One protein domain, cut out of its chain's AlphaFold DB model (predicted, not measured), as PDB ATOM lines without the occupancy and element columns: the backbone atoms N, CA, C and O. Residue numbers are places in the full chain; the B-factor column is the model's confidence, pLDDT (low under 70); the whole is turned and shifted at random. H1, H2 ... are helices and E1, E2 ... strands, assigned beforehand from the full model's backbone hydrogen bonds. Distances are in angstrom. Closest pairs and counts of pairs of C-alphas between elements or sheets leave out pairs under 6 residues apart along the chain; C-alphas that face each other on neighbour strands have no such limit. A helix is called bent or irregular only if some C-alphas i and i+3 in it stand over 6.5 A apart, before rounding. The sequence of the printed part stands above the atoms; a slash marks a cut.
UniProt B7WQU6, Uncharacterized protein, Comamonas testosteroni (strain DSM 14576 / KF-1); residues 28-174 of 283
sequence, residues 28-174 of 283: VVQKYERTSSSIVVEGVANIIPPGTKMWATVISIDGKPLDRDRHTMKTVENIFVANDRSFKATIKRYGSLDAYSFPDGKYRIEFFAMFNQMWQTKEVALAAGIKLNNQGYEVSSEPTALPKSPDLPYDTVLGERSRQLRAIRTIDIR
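AT A GLANCE: This is residues 28 to 174 of the 283 residues of an uncharacterized protein of Comamonas testosteroni (strain DSM 14576 / KF-1) (UniProt B7WQU6). One seven-stranded antiparallel sheet curls into a small, nearly closed barrel, with its edge strands E1 and E10 coming near each other at the far ends of the two strands. Beyond the barrel's other end sits a loosely built head with the short helix H1, the small strand E7 and the hairpin E8 and E9; E9 runs on into E10. The printed part has 147 residues with ten named strands and one named helix, in the order E1 E2 E3 E4 E5 E6 H1 E7 E8 E9 E10; under half of the residues are in named elements, and the class is mostly strand. The sheet order is E1, E2, E5, E4, E3, E6, E10. The whole is compact, with a radius of gyration of the C-alphas of 16.3 A, and elongated, spanning 52 by 32 by 26 A.

HOW THE PARTS SIT: E1, residues 28 to 34, forms a hairpin with E2, residues 39 to 45; N 30 and O 42 are 2.9 A apart. E2 is the antiparallel neighbour of E5, residues 86 to 94, with N 41 and O 89 at 2.8 A. E5 pairs with E2 over residues 86 to 91 and with E4, residues 72 to 75, over residues 91 to 94; N 74 and O 92 are 2.9 A apart. E4 is antiparallel to E3, residues 53 to 61, with N 58 and O 73 at 2.8 A. E3 E4 E5 form a meander, each strand the antiparallel neighbour of the one before. E6, residues 105 to 113, is antiparallel to E3, with N 57 and O 110 at 2.9 A. E2 E3 E4 E5 and E3 E4 E5 E6 are Greek keys, a meander of three in which the first of the four strands is the antiparallel neighbour of the fourth. E10, residues 165 to 173, is antiparallel to E6, with N 109 and O 169 at 2.8 A. This is a folded sheet, bent back on itself: E1 E2 E5 face E3 E6 E10, with E4 as the hinge. The closest C-alphas of E1 and E10, Arg 34 and Ile 173, are 7.2 A apart. E8, residues 154 to 157, and E9, residues 160 to 163, form a hairpin with N 155 and O 162 at 2.9 A. H1, residues 122 to 127, is not on the large sheet, and its O i to N i+4 pairs are within hydrogen-bond range. E7, residues 138 to 140, pairs with no named strand.

IN THESE COORDINATES: E1 begins at C-alpha 28 (158.714, 152.952, 153.068), and E10 ends at C-alpha 173 (156.944, 158.828, 168.415). E6 is 25.5 A long, E5 25.4 A, E3 24.8 A and E10 23.9 A. H1, 8.5 A, begins at C-alpha 122 (163.660, 167.606, 133.038).

THE WHOLE: The C-alphas farthest apart, Asn 134 and Arg 174, are 52.5 A apart. The printed part has no cut, and the link from E7 to E8 is long. Residues 35 to 37, 67 to 71, 76, 94 to 101 and 157 to 158 are under 70 in pLDDT.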
ATOM      1  N   VAL A  28     158.526 153.791 151.877       96.25
ATOM      2  CA  VAL A  28     158.714 152.952 153.068       96.25
ATOM      3  C   VAL A  28     159.582 153.719 154.050       96.25
ATOM      4  O   VAL A  28     160.739 154.001 153.757       96.25
ATOM      5  N   VAL A  29     159.029 154.059 155.215       94.75
ATOM      6  CA  VAL A  29     159.817 154.596 156.333       94.75
ATOM      7  C   VAL A  29     160.558 153.432 156.983       94.75
ATOM      8  O   VAL A  29     159.929 152.442 157.351       94.75
ATOM      9  N   GLN A  30     161.877 153.553 157.111       92.69
ATOM     10  CA  GLN A  30     162.743 152.537 157.719       92.69
ATOM     11  C   GLN A  30     163.199 152.947 159.119       92.69
ATOM     12  O   GLN A  30     163.231 152.119 160.025       92.69
ATOM     13  N   LYS A  31     163.524 154.230 159.304       88.31
ATOM     14  CA  LYS A  31     163.966 154.800 160.577       88.31
ATOM     15  C   LYS A  31     163.340 156.178 160.765       88.31
ATOM     16  O   LYS A  31     163.094 156.908 159.807       88.31
ATOM     17  N   TYR A  32     163.097 156.553 162.010       89.75
ATOM     18  CA  TYR A  32     162.792 157.926 162.382       89.75
ATOM     19  C   TYR A  32     163.402 158.241 163.745       89.75
ATOM     20  O   TYR A  32     163.660 157.346 164.545       89.75
ATOM     21  N   GLU A  33     163.652 159.520 163.988       82.44
ATOM     22  CA  GLU A  33     164.304 160.024 165.192       82.44
ATOM     23  C   GLU A  33     163.690 161.381 165.547       82.44
ATOM     24  O   GLU A  33     163.545 162.251 164.683       82.44
ATOM     25  N   ARG A  34     163.305 161.575 166.811       76.44
ATOM     26  CA  ARG A  34     162.849 162.877 167.309       76.44
ATOM     27  C   ARG A  34     164.018 163.587 167.980       76.44
ATOM     28  O   ARG A  34     164.548 163.096 168.970       76.44
ATOM     29  N   THR A  35     164.310 164.801 167.529       69.38
ATOM     30  CA  THR A  35     165.151 165.749 168.264       69.38
ATOM     31  C   THR A  35     164.278 166.740 169.045       69.38
ATOM     32  O   THR A  35     163.046 166.697 169.009       69.38
ATOM     33  N   SER A  36     164.900 167.672 169.765       60.88
ATOM     34  CA  SER A  36     164.190 168.763 170.436       60.88
ATOM     35  C   SER A  36     163.433 169.693 169.476       60.88
ATOM     36  O   SER A  36     162.387 170.214 169.864       60.88
ATOM     37  N   SER A  37     163.927 169.874 168.244       65.25
ATOM     38  CA  SER A  37     163.443 170.868 167.272       65.25
ATOM     39  C   SER A  37     163.155 170.311 165.865       65.25
ATOM     40  O   SER A  37     162.781 171.063 164.959       65.25
ATOM     41  N   SER A  38     163.247 168.991 165.665       75.56
ATOM     42  CA  SER A  38     162.868 168.304 164.422       75.56
ATOM     43  C   SER A  38     162.397 166.861 164.635       75.56
ATOM     44  O   SER A  38     162.714 166.222 165.637       75.56
ATOM     45  N   ILE A  39     161.715 166.318 163.625       85.12
ATOM     46  CA  ILE A  39     161.662 164.873 163.376       85.12
ATOM     47  C   ILE A  39     162.506 164.600 162.132       85.12
ATOM     48  O   ILE A  39     162.306 165.232 161.094       85.12
ATOM     49  N   VAL A  40     163.436 163.656 162.229       86.00
ATOM     50  CA  VAL A  40     164.166 163.101 161.089       86.00
ATOM     51  C   VAL A  40     163.488 161.795 160.691       86.00
ATOM     52  O   VAL A  40     163.233 160.952 161.546       86.00
ATOM     53  N   VAL A  41     163.181 161.621 159.407       92.25
ATOM     54  CA  VAL A  41     162.605 160.388 158.851       92.25
ATOM     55  C   VAL A  41     163.471 159.916 157.691       92.25
ATOM     56  O   VAL A  41     163.756 160.685 156.776       92.25
ATOM     57  N   GLU A  42     163.882 158.656 157.733       91.44
ATOM     58  CA  GLU A  42     164.730 157.995 156.743       91.44
ATOM     59  C   GLU A  42     163.982 156.789 156.164       91.44
ATOM     60  O   GLU A  42     163.253 156.076 156.867       91.44
ATOM     61  N   GLY A  43     164.117 156.566 154.861       95.75
ATOM     62  CA  GLY A  43     163.356 155.534 154.169       95.75
ATOM     63  C   GLY A  43     163.740 155.363 152.708       95.75
ATOM     64  O   GLY A  43     164.728 155.928 152.249       95.75
ATOM     65  N   VAL A  44     162.934 154.587 151.982       96.88
ATOM     66  CA  VAL A  44     163.137 154.249 150.566       96.88
ATOM     67  C   VAL A  44     161.900 154.599 149.736       96.88
ATOM     68  O   VAL A  44     160.765 154.382 150.168       96.88
ATOM     69  N   ALA A  45     162.122 155.132 148.533       96.31
ATOM     70  CA  ALA A  45     161.103 155.479 147.547       96.31
ATOM     71  C   ALA A  45     161.103 154.464 146.380       96.31
ATOM     72  O   ALA A  45     161.689 154.689 145.323       96.31
ATOM     73  N   ASN A  46     160.446 153.319 146.583       90.69
ATOM     74  CA  ASN A  46     160.613 152.076 145.816       90.69
ATOM     75  C   ASN A  46     160.479 152.186 144.290       90.69
ATOM     76  O   ASN A  46     161.144 151.431 143.585       90.69
ATOM     77  N   ILE A  47     159.621 153.070 143.776       90.56
ATOM     78  CA  ILE A  47     159.324 153.206 142.334       90.56
ATOM     79  C   ILE A  47     159.535 154.629 141.800       90.56
ATOM     80  O   ILE A  47     159.200 154.911 140.655       90.56
ATOM     81  N   ILE A  48     160.038 155.537 142.636       94.25
ATOM     82  CA  ILE A  48     160.196 156.948 142.285       94.25
ATOM     83  C   ILE A  48     161.584 157.163 141.657       94.25
ATOM     84  O   ILE A  48     162.558 156.602 142.169       94.25
ATOM     85  N   PRO A  49     161.718 157.955 140.574       96.06
ATOM     86  CA  PRO A  49     163.017 158.237 139.975       96.06
ATOM     87  C   PRO A  49     163.980 158.916 140.964       96.06
ATOM     88  O   PRO A  49     163.559 159.825 141.690       96.06
ATOM     89  N   PRO A  50     165.276 158.550 140.972       97.12
ATOM     90  CA  PRO A  50     166.313 159.347 141.621       97.12
ATOM     91  C   PRO A  50     166.272 160.811 141.169       97.12
ATOM     92  O   PRO A  50     165.871 161.116 140.049       97.12
ATOM     93  N   GLY A  51     166.648 161.722 142.061       96.06
ATOM     94  CA  GLY A  51     166.517 163.164 141.864       96.06
ATOM     95  C   GLY A  51     165.108 163.717 142.106       96.06
ATOM     96  O   GLY A  51     164.964 164.935 142.173       96.06
ATOM     97  N   THR A  52     164.074 162.879 142.290       97.00
ATOM     98  CA  THR A  52     162.714 163.382 142.550       97.00
ATOM     99  C   THR A  52     162.667 164.207 143.830       97.00
ATOM    100  O   THR A  52     162.943 163.707 144.923       97.00
ATOM    101  N   LYS A  53     162.253 165.461 143.673       96.69
ATOM    102  CA  LYS A  53     161.971 166.427 144.728       96.69
ATOM    103  C   LYS A  53     160.633 166.097 145.390       96.69
ATOM    104  O   LYS A  53     159.615 166.004 144.704       96.69
ATOM    105  N   MET A  54     160.605 165.982 146.713       95.00
ATOM    106  CA  MET A  54     159.378 165.792 147.493       95.00
ATOM    107  C   MET A  54     159.385 166.625 148.783       95.00
ATOM    108  O   MET A  54     160.432 167.082 149.247       95.00
ATOM    109  N   TRP A  55     158.213 166.799 149.388       92.88
ATOM    110  CA  TRP A  55     158.045 167.345 150.739       92.88
ATOM    111  C   TRP A  55     157.426 166.296 151.658       92.88
ATOM    112  O   TRP A  55     156.677 165.440 151.196       92.88
ATOM    113  N   ALA A  56     157.693 166.389 152.960       93.25
ATOM    114  CA  ALA A  56     156.957 165.626 153.967       93.25
ATOM    115  C   ALA A  56     156.259 166.588 154.932       93.25
ATOM    116  O   ALA A  56     156.889 167.508 155.455       93.25
ATOM    117  N   THR A  57     154.962 166.383 155.157       91.75
ATOM    118  CA  THR A  57     154.115 167.229 156.012       91.75
ATOM    119  C   THR A  57     153.355 166.359 157.003       91.75
ATOM    120  O   THR A  57     152.694 165.401 156.612       91.75
ATOM    121  N   VAL A  58     153.418 166.682 158.294       90.94
ATOM    122  CA  VAL A  58     152.539 166.073 159.296       90.94
ATOM    123  C   VAL A  58     151.131 166.616 159.070       90.94
ATOM    124  O   VAL A  58     150.928 167.829 159.058       90.94
ATOM    125  N   ILE A  59     150.160 165.721 158.909       90.88
ATOM    126  CA  ILE A  59     148.749 166.073 158.693       90.88
ATOM    127  C   ILE A  59     147.897 165.891 159.957       90.88
ATOM    128  O   ILE A  59     146.877 166.559 160.111       90.88
ATOM    129  N   SER A  60     148.314 165.016 160.880       89.00
ATOM    130  CA  SER A  60     147.636 164.791 162.164       89.00
ATOM    131  C   SER A  60     148.545 164.109 163.191       89.00
ATOM    132  O   SER A  60     149.400 163.310 162.800       89.00
ATOM    133  N   ILE A  61     148.279 164.324 164.481       88.62
ATOM    134  CA  ILE A  61     148.876 163.583 165.608       88.62
ATOM    135  C   ILE A  61     147.741 162.912 166.389       88.62
ATOM    136  O   ILE A  61     146.748 163.567 166.699       88.62
ATOM    137  N   ASP A  62     147.845 161.607 166.653       85.88
ATOM    138  CA  ASP A  62     146.813 160.800 167.334       85.88
ATOM    139  C   ASP A  62     145.407 160.971 166.729       85.88
ATOM    140  O   ASP A  62     144.393 161.071 167.418       85.88
ATOM    141  N   GLY A  63     145.356 161.063 165.397       85.19
ATOM    142  CA  GLY A  63     144.129 161.291 164.628       85.19
ATOM    143  C   GLY A  63     143.613 162.736 164.634       85.19
ATOM    144  O   GLY A  63     142.784 163.068 163.791       85.19
ATOM    145  N   LYS A  64     144.124 163.621 165.502       85.50
ATOM    146  CA  LYS A  64     143.749 165.043 165.529       85.50
ATOM    147  C   LYS A  64     144.438 165.786 164.377       85.50
ATOM    148  O   LYS A  64     145.673 165.780 164.333       85.50
ATOM    149  N   PRO A  65     143.694 166.400 163.437       84.75
ATOM    150  CA  PRO A  65     144.290 167.140 162.330       84.75
ATOM    151  C   PRO A  65     145.048 168.367 162.841       84.75
ATOM    152  O   PRO A  65     144.696 168.951 163.866       84.75
ATOM    153  N   LEU A  66     146.093 168.758 162.117       77.06
ATOM    154  CA  LEU A  66     146.859 169.963 162.423       77.06
ATOM    155  C   LEU A  66     146.271 171.174 161.699       77.06
ATOM    156  O   LEU A  66     145.972 171.107 160.506       77.06
ATOM    157  N   ASP A  67     146.150 172.285 162.425       66.50
ATOM    158  CA  ASP A  67     145.764 173.581 161.869       66.50
ATOM    159  C   ASP A  67     146.829 174.056 160.863       66.50
ATOM    160  O   ASP A  67     147.984 174.324 161.222       66.50
ATOM    161  N   ARG A  68     146.423 174.133 159.589       61.75
ATOM    162  CA  ARG A  68     147.280 174.498 158.454       61.75
ATOM    163  C   ARG A  68     147.677 175.975 158.449       61.75
ATOM    164  O   ARG A  68     148.691 176.300 157.834       61.75
ATOM    165  N   ASP A  69     146.957 176.834 159.163       53.62
ATOM    166  CA  ASP A  69     147.176 178.282 159.112       53.62
ATOM    167  C   ASP A  69     148.042 178.780 160.277       53.62
ATOM    168  O   ASP A  69     148.655 179.845 160.189       53.62
ATOM    169  N   ARG A  70     148.153 177.999 161.364       53.91
ATOM    170  CA  ARG A  70     148.917 178.383 162.567       53.91
ATOM    171  C   ARG A  70     150.094 177.475 162.911       53.91
ATOM    172  O   ARG A  70     151.065 177.959 163.491       53.91
ATOM    173  N   HIS A  71     150.024 176.174 162.610       59.81
ATOM    174  CA  HIS A  71     150.929 175.171 163.192       59.81
ATOM    175  C   HIS A  71     151.350 174.075 162.198       59.81
ATOM    176  O   HIS A  71     151.313 172.880 162.509       59.81
ATOM    177  N   THR A  72     151.785 174.461 160.997       71.44
ATOM    178  CA  THR A  72     152.251 173.487 159.998       71.44
ATOM    179  C   THR A  72     153.543 172.812 160.444       71.44
ATOM    180  O   THR A  72     154.516 173.466 160.801       71.44
ATOM    181  N   MET A  73     153.594 171.481 160.401       82.69
ATOM    182  CA  MET A  73     154.834 170.727 160.598       82.69
ATOM    183  C   MET A  73     155.218 170.083 159.273       82.69
ATOM    184  O   MET A  73     154.542 169.172 158.811       82.69
ATOM    185  N   LYS A  74     156.276 170.587 158.636       82.81
ATOM    186  CA  LYS A  74     156.714 170.171 157.296       82.81
ATOM    187  C   LYS A  74     158.230 170.216 157.160       82.81
ATOM    188  O   LYS A  74     158.918 170.797 158.000       82.81
ATOM    189  N   THR A  75     158.771 169.609 156.111       78.06
ATOM    190  CA  THR A  75     160.193 169.756 155.795       78.06
ATOM    191  C   THR A  75     160.554 171.206 155.496       78.06
ATOM    192  O   THR A  75     159.799 171.927 154.845       78.06
ATOM    193  N   VAL A  76     161.707 171.638 156.014       64.06
ATOM    194  CA  VAL A  76     162.219 173.009 155.803       64.06
ATOM    195  C   VAL A  76     162.812 173.182 154.413       64.06
ATOM    196  O   VAL A  76     162.740 174.251 153.815       64.06
ATOM    197  N   GLU A  77     163.381 172.098 153.907       75.12
ATOM    198  CA  GLU A  77     164.030 172.002 152.612       75.12
ATOM    199  C   GLU A  77     163.355 170.901 151.789       75.12
ATOM    200  O   GLU A  77     162.516 170.135 152.281       75.12
ATOM    201  N   ASN A  78     163.715 170.838 150.512       79.88
ATOM    202  CA  ASN A  78     163.256 169.778 149.632       79.88
ATOM    203  C   ASN A  78     163.958 168.466 149.995       79.88
ATOM    204  O   ASN A  78     165.177 168.437 150.154       79.88
ATOM    205  N   ILE A  79     163.196 167.383 150.080       92.12
ATOM    206  CA  ILE A  79     163.742 166.027 150.120       92.12
ATOM    207  C   ILE A  79     164.039 165.624 148.675       92.12
ATOM    208  O   ILE A  79     163.232 165.910 147.790       92.12
ATOM    209  N   PHE A  80     165.137 164.913 148.444       95.12
ATOM    210  CA  PHE A  80     165.436 164.295 147.154       95.12
ATOM    211  C   PHE A  80     165.566 162.779 147.315       95.12
ATOM    212  O   PHE A  80     166.094 162.307 148.323       95.12
ATOM    213  N   VAL A  81     165.089 162.024 146.324       96.88
ATOM    214  CA  VAL A  81     165.363 160.582 146.208       96.88
ATOM    215  C   VAL A  81     166.802 160.394 145.730       96.88
ATOM    216  O   VAL A  81     167.173 160.917 144.681       96.88
ATOM    217  N   ALA A  82     167.614 159.652 146.474       96.44
ATOM    218  CA  ALA A  82     168.980 159.316 146.087       96.44
ATOM    219  C   ALA A  82     169.025 158.188 145.034       96.44
ATOM    220  O   ALA A  82     168.014 157.563 144.708       96.44
ATOM    221  N   ASN A  83     170.211 157.911 144.481       95.12
ATOM    222  CA  ASN A  83     170.393 156.897 143.429       95.12
ATOM    223  C   ASN A  83     170.067 155.466 143.895       95.12
ATOM    224  O   ASN A  83     169.590 154.657 143.103       95.12
ATOM    225  N   ASP A  84     170.257 155.174 145.181       95.38
ATOM    226  CA  ASP A  84     169.860 153.928 145.855       95.38
ATOM    227  C   ASP A  84     168.372 153.907 146.270       95.38
ATOM    228  O   ASP A  84     167.922 152.995 146.962       95.38
ATOM    229  N   ARG A  85     167.600 154.917 145.844       95.31
ATOM    230  CA  ARG A  85     166.209 155.206 146.226       95.31
ATOM    231  C   ARG A  85     166.004 155.576 147.695       95.31
ATOM    232  O   ARG A  85     164.850 155.729 148.101       95.31
ATOM    233  N   SER A  86     167.062 155.764 148.484       96.88
ATOM    234  CA  SER A  86     166.929 156.277 149.848       96.88
ATOM    235  C   SER A  86     166.469 157.742 149.857       96.88
ATOM    236  O   SER A  86     166.598 158.473 148.871       96.88
ATOM    237  N   PHE A  87     165.904 158.184 150.977       95.94
ATOM    238  CA  PHE A  87     165.615 159.591 151.239       95.94
ATOM    239  C   PHE A  87     165.782 159.913 152.727       95.94
ATOM    240  O   PHE A  87     165.627 159.049 153.595       95.94
ATOM    241  N   LYS A  88     166.027 161.194 153.024       92.81
ATOM    242  CA  LYS A  88     166.077 161.737 154.386       92.81
ATOM    243  C   LYS A  88     165.264 163.025 154.476       92.81
ATOM    244  O   LYS A  88     165.519 163.984 153.754       92.81
ATOM    245  N   ALA A  89     164.287 163.047 155.374       89.75
ATOM    246  CA  ALA A  89     163.359 164.150 155.580       89.75
ATOM    247  C   ALA A  89     163.533 164.758 156.974       89.75
ATOM    248  O   ALA A  89     163.333 164.075 157.974       89.75
ATOM    249  N   THR A  90     163.857 166.052 157.048       86.12
ATOM    250  CA  THR A  90     163.929 166.795 158.320       86.12
ATOM    251  C   THR A  90     162.708 167.697 158.461       86.12
ATOM    252  O   THR A  90     162.669 168.808 157.926       86.12
ATOM    253  N   ILE A  91     161.699 167.209 159.178       87.25
ATOM    254  CA  ILE A  91     160.432 167.893 159.448       87.25
ATOM    255  C   ILE A  91     160.625 168.846 160.634       87.25
ATOM    256  O   ILE A  91     161.125 168.438 161.683       87.25
ATOM    257  N   LYS A  92     160.208 170.108 160.489       80.62
ATOM    258  CA  LYS A  92     160.185 171.115 161.566       80.62
ATOM    259  C   LYS A  92     158.824 171.810 161.621       80.62
ATOM    260  O   LYS A  92     158.022 171.704 160.692       80.62
ATOM    261  N   ARG A  93     158.550 172.514 162.719       73.75
ATOM    262  CA  ARG A  93     157.333 173.320 162.886       73.75
ATOM    263  C   ARG A  93     157.515 174.717 162.284       73.75
ATOM    264  O   ARG A  93     158.581 175.316 162.390       73.75
ATOM    265  N   TYR A  94     156.455 175.202 161.653       60.78
ATOM    266  CA  TYR A  94     156.294 176.506 161.028       60.78
ATOM    267  C   TYR A  94     155.056 177.186 161.626       60.78
ATOM    268  O   TYR A  94     154.007 176.556 161.782       60.78
ATOM    269  N   GLY A  95     155.177 178.481 161.919       49.16
ATOM    270  CA  GLY A  95     154.136 179.259 162.591       49.16
ATOM    271  C   GLY A  95     154.319 179.264 164.111       49.16
ATOM    272  O   GLY A  95     154.522 178.219 164.729       49.16
ATOM    273  N   SER A  96     154.243 180.472 164.679       34.56
ATOM    274  CA  SER A  96     154.727 180.853 166.013       34.56
ATOM    275  C   SER A  96     156.255 180.770 166.173       34.56
ATOM    276  O   SER A  96     156.866 179.709 166.077       34.56
ATOM    277  N   LEU A  97     156.865 181.920 166.478       38.41
ATOM    278  CA  LEU A  97     157.919 181.932 167.496       38.41
ATOM    279  C   LEU A  97     157.269 181.423 168.798       38.41
ATOM    280  O   LEU A  97     156.070 181.624 168.987       38.41
ATOM    281  N   ASP A  98     158.046 180.767 169.650       38.22
ATOM    282  CA  ASP A  98     157.632 180.136 170.913       38.22
ATOM    283  C   ASP A  98     157.043 178.700 170.849       38.22
ATOM    284  O   ASP A  98     156.035 178.391 170.211       38.22
ATOM    285  N   ALA A  99     157.701 177.836 171.632       42.91
ATOM    286  CA  ALA A  99     157.089 176.894 172.574       42.91
ATOM    287  C   ALA A  99     156.221 175.705 172.095       42.91
ATOM    288  O   ALA A  99     155.134 175.504 172.627       42.91
ATOM    289  N   TYR A 100     156.737 174.796 171.251       49.88
ATOM    290  CA  TYR A 100     156.321 173.376 171.318       49.88
ATOM    291  C   TYR A 100     157.444 172.405 170.935       49.88
ATOM    292  O   TYR A 100     157.935 172.420 169.806       49.88
ATOM    293  N   SER A 101     157.777 171.483 171.845       60.19
ATOM    294  CA  SER A 101     158.443 170.227 171.483       60.19
ATOM    295  C   SER A 101     157.525 169.376 170.599       60.19
ATOM    296  O   SER A 101     156.305 169.537 170.615       60.19
ATOM    297  N   PHE A 102     158.092 168.433 169.843       72.69
ATOM    298  CA  PHE A 102     157.302 167.375 169.211       72.69
ATOM    299  C   PHE A 102     156.767 166.436 170.311       72.69
ATOM    300  O   PHE A 102     157.593 165.753 170.928       72.69
ATOM    301  N   PRO A 103     155.451 166.420 170.622       74.75
ATOM    302  CA  PRO A 103     154.902 165.533 171.647       74.75
ATOM    303  C   PRO A 103     155.127 164.049 171.321       74.75
ATOM    304  O   PRO A 103     155.478 163.678 170.203       74.75
ATOM    305  N   ASP A 104     154.930 163.191 172.319       81.69
ATOM    306  CA  ASP A 104     154.713 161.768 172.052       81.69
ATOM    307  C   ASP A 104     153.344 161.596 171.361       81.69
ATOM    308  O   ASP A 104     152.413 162.351 171.646       81.69
ATOM    309  N   GLY A 105     153.223 160.628 170.453       87.12
ATOM    310  CA  GLY A 105     151.994 160.328 169.719       87.12
ATOM    311  C   GLY A 105     152.234 159.647 168.370       87.12
ATOM    312  O   GLY A 105     153.366 159.476 167.906       87.12
ATOM    313  N   LYS A 106     151.143 159.276 167.699       91.88
ATOM    314  CA  LYS A 106     151.145 158.700 166.347       91.88
ATOM    315  C   LYS A 106     151.017 159.796 165.298       91.88
ATOM    316  O   LYS A 106     149.939 160.350 165.077       91.88
ATOM    317  N   TYR A 107     152.121 160.083 164.622       92.25
ATOM    318  CA  TYR A 107     152.222 161.105 163.587       92.25
ATOM    319  C   TYR A 107     151.843 160.519 162.235       92.25
ATOM    320  O   TYR A 107     152.514 159.609 161.753       92.25
ATOM    321  N   ARG A 108     150.817 161.075 161.581       95.12
ATOM    322  CA  ARG A 108     150.547 160.803 160.161       95.12
ATOM    323  C   ARG A 108     151.261 161.846 159.313       95.12
ATOM    324  O   ARG A 108     151.011 163.041 159.468       95.12
ATOM    325  N   ILE A 109     152.132 161.380 158.429       94.56
ATOM    326  CA  ILE A 109     152.992 162.179 157.558       94.56
ATOM    327  C   ILE A 109     152.598 161.892 156.110       94.56
ATOM    328  O   ILE A 109     152.634 160.742 155.681       94.56
ATOM    329  N   GLU A 110     152.217 162.929 155.370       95.94
ATOM    330  CA  GLU A 110     152.026 162.903 153.919       95.94
ATOM    331  C   GLU A 110     153.359 163.232 153.237       95.94
ATOM    332  O   GLU A 110     153.914 164.313 153.438       95.94
ATOM    333  N   PHE A 111     153.870 162.294 152.439       95.94
ATOM    334  CA  PHE A 111     154.961 162.518 151.493       95.94
ATOM    335  C   PHE A 111     154.357 162.906 150.145       95.94
ATOM    336  O   PHE A 111     153.540 162.162 149.596       95.94
ATOM    337  N   PHE A 112     154.754 164.069 149.635       95.19
ATOM    338  CA  PHE A 112     154.122 164.721 148.497       95.19
ATOM    339  C   PHE A 112     155.118 165.087 147.391       95.19
ATOM    340  O   PHE A 112     156.136 165.725 147.668       95.19
ATOM    341  N   ALA A 113     154.793 164.756 146.139       94.81
ATOM    342  CA  ALA A 113     155.495 165.254 144.954       94.81
ATOM    343  C   ALA A 113     154.575 165.314 143.724       94.81
ATOM    344  O   ALA A 113     153.873 164.351 143.414       94.81
ATOM    345  N   MET A 114     154.645 166.418 142.976       93.31
ATOM    346  CA  MET A 114     154.131 166.490 141.603       93.31
ATOM    347  C   MET A 114     155.233 166.089 140.622       93.31
ATOM    348  O   MET A 114     156.397 166.410 140.858       93.31
ATOM    349  N   PHE A 115     154.878 165.451 139.507       92.00
ATOM    350  CA  PHE A 115     155.824 165.044 138.460       92.00
ATOM    351  C   PHE A 115     155.841 166.009 137.264       92.00
ATOM    352  O   PHE A 115     156.063 165.578 136.148       92.00
ATOM    353  N   ASN A 116     155.613 167.307 137.472       88.56
ATOM    354  CA  ASN A 116     155.650 168.315 136.402       88.56
ATOM    355  C   ASN A 116     156.954 169.132 136.427       88.56
ATOM    356  O   ASN A 116     157.675 169.143 137.430       88.56
ATOM    357  N   GLN A 117     157.246 169.860 135.351       87.69
ATOM    358  CA  GLN A 117     158.468 170.666 135.203       87.69
ATOM    359  C   GLN A 117     158.538 171.896 136.123       87.69
ATOM    360  O   GLN A 117     159.613 172.463 136.307       87.69
ATOM    361  N   MET A 118     157.426 172.309 136.741       87.25
ATOM    362  CA  MET A 118     157.453 173.334 137.798       87.25
ATOM    363  C   MET A 118     157.998 172.781 139.124       87.25
ATOM    364  O   MET A 118     158.461 173.537 139.980       87.25
ATOM    365  N   TRP A 119     157.923 171.462 139.319       89.69
ATOM    366  CA  TRP A 119     158.364 170.777 140.531       89.69
ATOM    367  C   TRP A 119     159.679 170.025 140.366       89.69
ATOM    368  O   TRP A 119     160.491 170.038 141.290       89.69
ATOM    369  N   GLN A 120     159.870 169.368 139.227       93.50
ATOM    370  CA  GLN A 120     160.949 168.420 138.972       93.50
ATOM    371  C   GLN A 120     161.906 168.922 137.895       93.50
ATOM    372  O   GLN A 120     161.549 169.755 137.064       93.50
ATOM    373  N   THR A 121     163.122 168.373 137.873       93.75
ATOM    374  CA  THR A 121     164.026 168.583 136.738       93.75
ATOM    375  C   THR A 121     163.506 167.857 135.493       93.75
ATOM    376  O   THR A 121     162.661 166.959 135.574       93.75
ATOM    377  N   LYS A 122     164.033 168.222 134.319       92.88
ATOM    378  CA  LYS A 122     163.660 167.606 133.038       92.88
ATOM    379  C   LYS A 122     163.921 166.096 133.034       92.88
ATOM    380  O   LYS A 122     163.117 165.333 132.507       92.88
ATOM    381  N   GLU A 123     165.018 165.676 133.651       94.38
ATOM    382  CA  GLU A 123     165.478 164.289 133.739       94.38
ATOM    383  C   GLU A 123     164.507 163.454 134.579       94.38
ATOM    384  O   GLU A 123     164.091 162.379 134.154       94.38
ATOM    385  N   VAL A 124     164.082 163.984 135.732       95.25
ATOM    386  CA  VAL A 124     163.086 163.347 136.605       95.25
ATOM    387  C   VAL A 124     161.725 163.253 135.920       95.25
ATOM    388  O   VAL A 124     161.088 162.202 135.981       95.25
ATOM    389  N   ALA A 125     161.277 164.319 135.249       93.12
ATOM    390  CA  ALA A 125     160.013 164.318 134.517       93.12
ATOM    391  C   ALA A 125     160.017 163.241 133.413       93.12
ATOM    392  O   ALA A 125     159.127 162.388 133.369       93.12
ATOM    393  N   LEU A 126     161.062 163.203 132.580       93.50
ATOM    394  CA  LEU A 126     161.229 162.172 131.550       93.50
ATOM    395  C   LEU A 126     161.301 160.758 132.151       93.50
ATOM    396  O   LEU A 126     160.641 159.853 131.645       93.50
ATOM    397  N   ALA A 127     162.027 160.566 133.257       94.94
ATOM    398  CA  ALA A 127     162.112 159.281 133.956       94.94
ATOM    399  C   ALA A 127     160.777 158.838 134.588       94.94
ATOM    400  O   ALA A 127     160.514 157.642 134.694       94.94
ATOM    401  N   ALA A 128     159.908 159.779 134.967       94.50
ATOM    402  CA  ALA A 128     158.534 159.503 135.381       94.50
ATOM    403  C   ALA A 128     157.591 159.218 134.189       94.50
ATOM    404  O   ALA A 128     156.455 158.791 134.394       94.50
ATOM    405  N   GLY A 129     158.044 159.395 132.943       94.31
ATOM    406  CA  GLY A 129     157.262 159.181 131.723       94.31
ATOM    407  C   GLY A 129     156.371 160.364 131.337       94.31
ATOM    408  O   GLY A 129     155.332 160.163 130.708       94.31
ATOM    409  N   ILE A 130     156.758 161.577 131.733       93.00
ATOM    410  CA  ILE A 130     156.126 162.838 131.330       93.00
ATOM    411  C   ILE A 130     156.523 163.143 129.891       93.00
ATOM    412  O   ILE A 130     157.699 163.059 129.526       93.00
ATOM    413  N   LYS A 131     155.548 163.510 129.057       91.38
ATOM    414  CA  LYS A 131     155.818 163.844 127.655       91.38
ATOM    415  C   LYS A 131     156.206 165.309 127.542       91.38
ATOM    416  O   LYS A 131     155.480 166.184 128.012       91.38
ATOM    417  N   LEU A 132     157.322 165.559 126.864       89.88
ATOM    418  CA  LEU A 132     157.807 166.893 126.519       89.88
ATOM    419  C   LEU A 132     157.784 167.072 124.993       89.88
ATOM    420  O   LEU A 132     157.963 166.099 124.260       89.88
ATOM    421  N   ASN A 133     157.597 168.300 124.511       88.38
ATOM    422  CA  ASN A 133     157.793 168.639 123.100       88.38
ATOM    423  C   ASN A 133     159.284 168.822 122.748       88.38
ATOM    424  O   ASN A 133     160.167 168.737 123.603       88.38
ATOM    425  N   ASN A 134     159.566 169.107 121.474       86.56
ATOM    426  CA  ASN A 134     160.929 169.268 120.951       86.56
ATOM    427  C   ASN A 134     161.689 170.448 121.588       86.56
ATOM    428  O   ASN A 134     162.914 170.426 121.662       86.56
ATOM    429  N   GLN A 135     160.970 171.461 122.075       86.00
ATOM    430  CA  GLN A 135     161.504 172.604 122.818       86.00
ATOM    431  C   GLN A 135     161.709 172.287 124.313       86.00
ATOM    432  O   GLN A 135     162.298 173.077 125.045       86.00
ATOM    433  N   GLY A 136     161.271 171.110 124.766       81.25
ATOM    434  CA  GLY A 136     161.426 170.628 126.131       81.25
ATOM    435  C   GLY A 136     160.323 171.049 127.097       81.25
ATOM    436  O   GLY A 136     160.510 170.800 128.283       81.25
ATOM    437  N   TYR A 137     159.215 171.634 126.632       84.69
ATOM    438  CA  TYR A 137     158.050 171.954 127.468       84.69
ATOM    439  C   TYR A 137     157.123 170.748 127.636       84.69
ATOM    440  O   TYR A 137     156.930 169.970 126.701       84.69
ATOM    441  N   GLU A 138     156.515 170.633 128.810       84.06
ATOM    442  CA  GLU A 138     155.481 169.653 129.143       84.06
ATOM    443  C   GLU A 138     154.271 169.726 128.195       84.06
ATOM    444  O   GLU A 138     153.722 170.798 127.948       84.06
ATOM    445  N   VAL A 139     153.863 168.573 127.652       84.69
ATOM    446  CA  VAL A 139     152.644 168.412 126.824       84.69
ATOM    447  C   VAL A 139     151.652 167.398 127.404       84.69
ATOM    448  O   VAL A 139     150.613 167.126 126.809       84.69
ATOM    449  N   SER A 140     151.997 166.778 128.530       84.19
ATOM    450  CA  SER A 140     151.115 165.920 129.320       84.19
ATOM    451  C   SER A 140     151.715 165.747 130.705       84.19
ATOM    452  O   SER A 140     152.821 165.218 130.824       84.19
ATOM    453  N   SER A 141     150.958 166.126 131.728       83.19
ATOM    454  CA  SER A 141     151.344 165.998 133.132       83.19
ATOM    455  C   SER A 141     151.196 164.580 133.708       83.19
ATOM    456  O   SER A 141     151.467 164.376 134.892       83.19
ATOM    457  N   GLU A 142     150.781 163.567 132.929       89.81
ATOM    458  CA  GLU A 142     150.679 162.186 133.430       89.81
ATOM    459  C   GLU A 142     152.045 161.464 133.462       89.81
ATOM    460  O   GLU A 142     152.645 161.247 132.406       89.81
ATOM    461  N   PRO A 143     152.511 160.975 134.631       92.88
ATOM    462  CA  PRO A 143     153.748 160.204 134.734       92.88
ATOM    463  C   PRO A 143     153.536 158.750 134.272       92.88
ATOM    464  O   PRO A 143     153.302 157.834 135.069       92.88
ATOM    465  N   THR A 144     153.578 158.530 132.956       93.44
ATOM    466  CA  THR A 144     153.216 157.239 132.340       93.44
ATOM    467  C   THR A 144     154.140 156.068 132.696       93.44
ATOM    468  O   THR A 144     153.681 154.928 132.661       93.44
ATOM    469  N   ALA A 145     155.394 156.315 133.093       94.12
ATOM    470  CA  ALA A 145     156.344 155.265 133.475       94.12
ATOM    471  C   ALA A 145     156.154 154.778 134.922       94.12
ATOM    472  O   ALA A 145     156.637 153.704 135.283       94.12
ATOM    473  N   LEU A 146     155.434 155.534 135.758       92.19
ATOM    474  CA  LEU A 146     155.116 155.103 137.117       92.19
ATOM    475  C   LEU A 146     153.914 154.141 137.100       92.19
ATOM    476  O   LEU A 146     152.886 154.469 136.495       92.19
ATOM    477  N   PRO A 147     153.969 152.984 137.787       90.50
ATOM    478  CA  PRO A 147     152.830 152.076 137.896       90.50
ATOM    479  C   PRO A 147     151.659 152.710 138.664       90.50
ATOM    480  O   PRO A 147     151.801 153.708 139.375       90.50
ATOM    481  N   LYS A 148     150.470 152.112 138.539       89.94
ATOM    482  CA  LYS A 148     149.312 152.483 139.364       89.94
ATOM    483  C   LYS A 148     149.570 152.049 140.812       89.94
ATOM    484  O   LYS A 148     149.954 150.908 141.050       89.94
ATOM    485  N   SER A 149     149.347 152.951 141.763       92.38
ATOM    486  CA  SER A 149     149.507 152.700 143.199       92.38
ATOM    487  C   SER A 149     148.522 153.568 143.995       92.38
ATOM    488  O   SER A 149     148.253 154.689 143.561       92.38
ATOM    489  N   PRO A 150     148.027 153.118 145.165       92.94
ATOM    490  CA  PRO A 150     147.275 153.961 146.096       92.94
ATOM    491  C   PRO A 150     148.043 155.205 146.573       92.94
ATOM    492  O   PRO A 150     147.421 156.214 146.885       92.94
ATOM    493  N   ASP A 151     149.382 155.159 146.589       95.31
ATOM    494  CA  ASP A 151     150.240 156.315 146.894       95.31
ATOM    495  C   ASP A 151     150.445 157.256 145.686       95.31
ATOM    496  O   ASP A 151     151.073 158.304 145.831       95.31
ATOM    497  N   LEU A 152     149.958 156.879 144.496       94.69
ATOM    498  CA  LEU A 152     150.000 157.662 143.255       94.69
ATOM    499  C   LEU A 152     148.576 157.965 142.730       94.69
ATOM    500  O   LEU A 152     148.258 157.601 141.588       94.69
ATOM    501  N   PRO A 153     147.686 158.578 143.539       93.88
ATOM    502  CA  PRO A 153     146.336 158.914 143.103       93.88
ATOM    503  C   PRO A 153     146.355 159.930 141.957       93.88
ATOM    504  O   PRO A 153     147.266 160.751 141.843       93.88
ATOM    505  N   TYR A 154     145.306 159.897 141.132       91.31
ATOM    506  CA  TYR A 154     144.997 161.023 140.253       91.31
ATOM    507  C   TYR A 154     144.471 162.190 141.090       91.31
ATOM    508  O   TYR A 154     143.572 161.999 141.905       91.31
ATOM    509  N   ASP A 155     144.987 163.380 140.821       88.25
ATOM    510  CA  ASP A 155     144.494 164.654 141.338       88.25
ATOM    511  C   ASP A 155     144.351 165.638 140.161       88.25
ATOM    512  O   ASP A 155     144.923 165.414 139.085       88.25
ATOM    513  N   THR A 156     143.589 166.716 140.341       81.44
ATOM    514  CA  THR A 156     143.399 167.745 139.304       81.44
ATOM    515  C   THR A 156     144.121 169.017 139.719       81.44
ATOM    516  O   THR A 156     143.708 169.695 140.656       81.44
ATOM    517  N   VAL A 157     145.192 169.371 139.009       68.00
ATOM    518  CA  VAL A 157     145.999 170.565 139.289       68.00
ATOM    519  C   VAL A 157     146.046 171.443 138.048       68.00
ATOM    520  O   VAL A 157     146.370 170.981 136.962       68.00
ATOM    521  N   LEU A 158     145.676 172.716 138.221       68.62
ATOM    522  CA  LEU A 158     145.556 173.711 137.144       68.62
ATOM    523  C   LEU A 158     144.642 173.272 135.978       68.62
ATOM    524  O   LEU A 158     144.813 173.709 134.848       68.62
ATOM    525  N   GLY A 159     143.650 172.421 136.263       73.69
ATOM    526  CA  GLY A 159     142.709 171.882 135.274       73.69
ATOM    527  C   GLY A 159     143.161 170.578 134.608       73.69
ATOM    528  O   GLY A 159     142.329 169.892 134.019       73.69
ATOM    529  N   GLU A 160     144.426 170.176 134.759       79.62
ATOM    530  CA  GLU A 160     144.924 168.901 134.243       79.62
ATOM    531  C   GLU A 160     144.847 167.782 135.283       79.62
ATOM    532  O   GLU A 160     145.140 167.967 136.468       79.62
ATOM    533  N   ARG A 161     144.476 166.584 134.822       84.75
ATOM    534  CA  ARG A 161     144.404 165.375 135.644       84.75
ATOM    535  C   ARG A 161     145.731 164.616 135.572       84.75
ATOM    536  O   ARG A 161     146.011 163.952 134.578       84.75
ATOM    537  N   SER A 162     146.492 164.639 136.660       89.31
ATOM    538  CA  SER A 162     147.821 164.021 136.771       89.31
ATOM    539  C   SER A 162     147.892 163.082 137.976       89.31
ATOM    540  O   SER A 162     147.165 163.261 138.952       89.31
ATOM    541  N   ARG A 163     148.769 162.070 137.932       92.62
ATOM    542  CA  ARG A 163     149.086 161.249 139.112       92.62
ATOM    543  C   ARG A 163     150.198 161.908 139.913       92.62
ATOM    544  O   ARG A 163     151.224 162.276 139.353       92.62
ATOM    545  N   GLN A 164     150.006 162.021 141.221       94.06
ATOM    546  CA  GLN A 164     150.944 162.685 142.132       94.06
ATOM    547  C   GLN A 164     151.315 161.740 143.263       94.06
ATOM    548  O   GLN A 164     150.487 160.943 143.692       94.06
ATOM    549  N   LEU A 165     152.536 161.842 143.785       95.38
ATOM    550  CA  LEU A 165     152.895 161.142 145.012       95.38
ATOM    551  C   LEU A 165     152.123 161.769 146.172       95.38
ATOM    552  O   LEU A 165     152.294 162.954 146.444       95.38
ATOM    553  N   ARG A 166     151.298 160.964 146.846       95.94
ATOM    554  CA  ARG A 166     150.562 161.308 148.072       95.94
ATOM    555  C   ARG A 166     150.595 160.125 149.042       95.94
ATOM    556  O   ARG A 166     149.572 159.536 149.383       95.94
ATOM    557  N   ALA A 167     151.798 159.742 149.463       96.31
ATOM    558  CA  ALA A 167     151.997 158.593 150.341       96.31
ATOM    559  C   ALA A 167     151.838 158.996 151.812       96.31
ATOM    560  O   ALA A 167     152.682 159.704 152.359       96.31
ATOM    561  N   ILE A 168     150.781 158.530 152.483       96.56
ATOM    562  CA  ILE A 168     150.587 158.779 153.921       96.56
ATOM    563  C   ILE A 168     151.185 157.627 154.728       96.56
ATOM    564  O   ILE A 168     150.841 156.463 154.508       96.56
ATOM    565  N   ARG A 169     152.059 157.937 155.689       96.81
ATOM    566  CA  ARG A 169     152.661 156.971 156.621       96.81
ATOM    567  C   ARG A 169     152.442 157.391 158.061       96.81
ATOM    568  O   ARG A 169     152.353 158.578 158.354       96.81
ATOM    569  N   THR A 170     152.361 156.409 158.951       95.75
ATOM    570  CA  THR A 170     152.268 156.642 160.394       95.75
ATOM    571  C   THR A 170     153.596 156.268 161.033       95.75
ATOM    572  O   THR A 170     154.059 155.149 160.830       95.75
ATOM    573  N   ILE A 171     154.182 157.179 161.807       93.62
ATOM    574  CA  ILE A 171     155.289 156.876 162.721       93.62
ATOM    575  C   ILE A 171     154.799 157.034 164.162       93.62
ATOM    576  O   ILE A 171     153.934 157.868 164.439       93.62
ATOM    577  N   ASP A 172     155.318 156.217 165.071       92.06
ATOM    578  CA  ASP A 172     154.926 156.214 166.482       92.06
ATOM    579  C   ASP A 172     156.075 156.819 167.294       92.06
ATOM    580  O   ASP A 172     157.100 156.171 167.523       92.06
ATOM    581  N   ILE A 173     155.944 158.103 167.636       83.31
ATOM    582  CA  ILE A 173     156.944 158.828 168.415       83.31
ATOM    583  C   ILE A 173     156.591 158.642 169.880       83.31
ATOM    584  O   ILE A 173     155.628 159.212 170.379       83.31
ATOM    585  N   ARG A 174     157.401 157.863 170.584       77.56
ATOM    586  CA  ARG A 174     157.327 157.711 172.037       77.56
ATOM    587  C   ARG A 174     158.675 158.092 172.620       77.56
ATOM    588  O   ARG A 174     159.695 157.934 171.952       77.56
TER     589      ARG A 174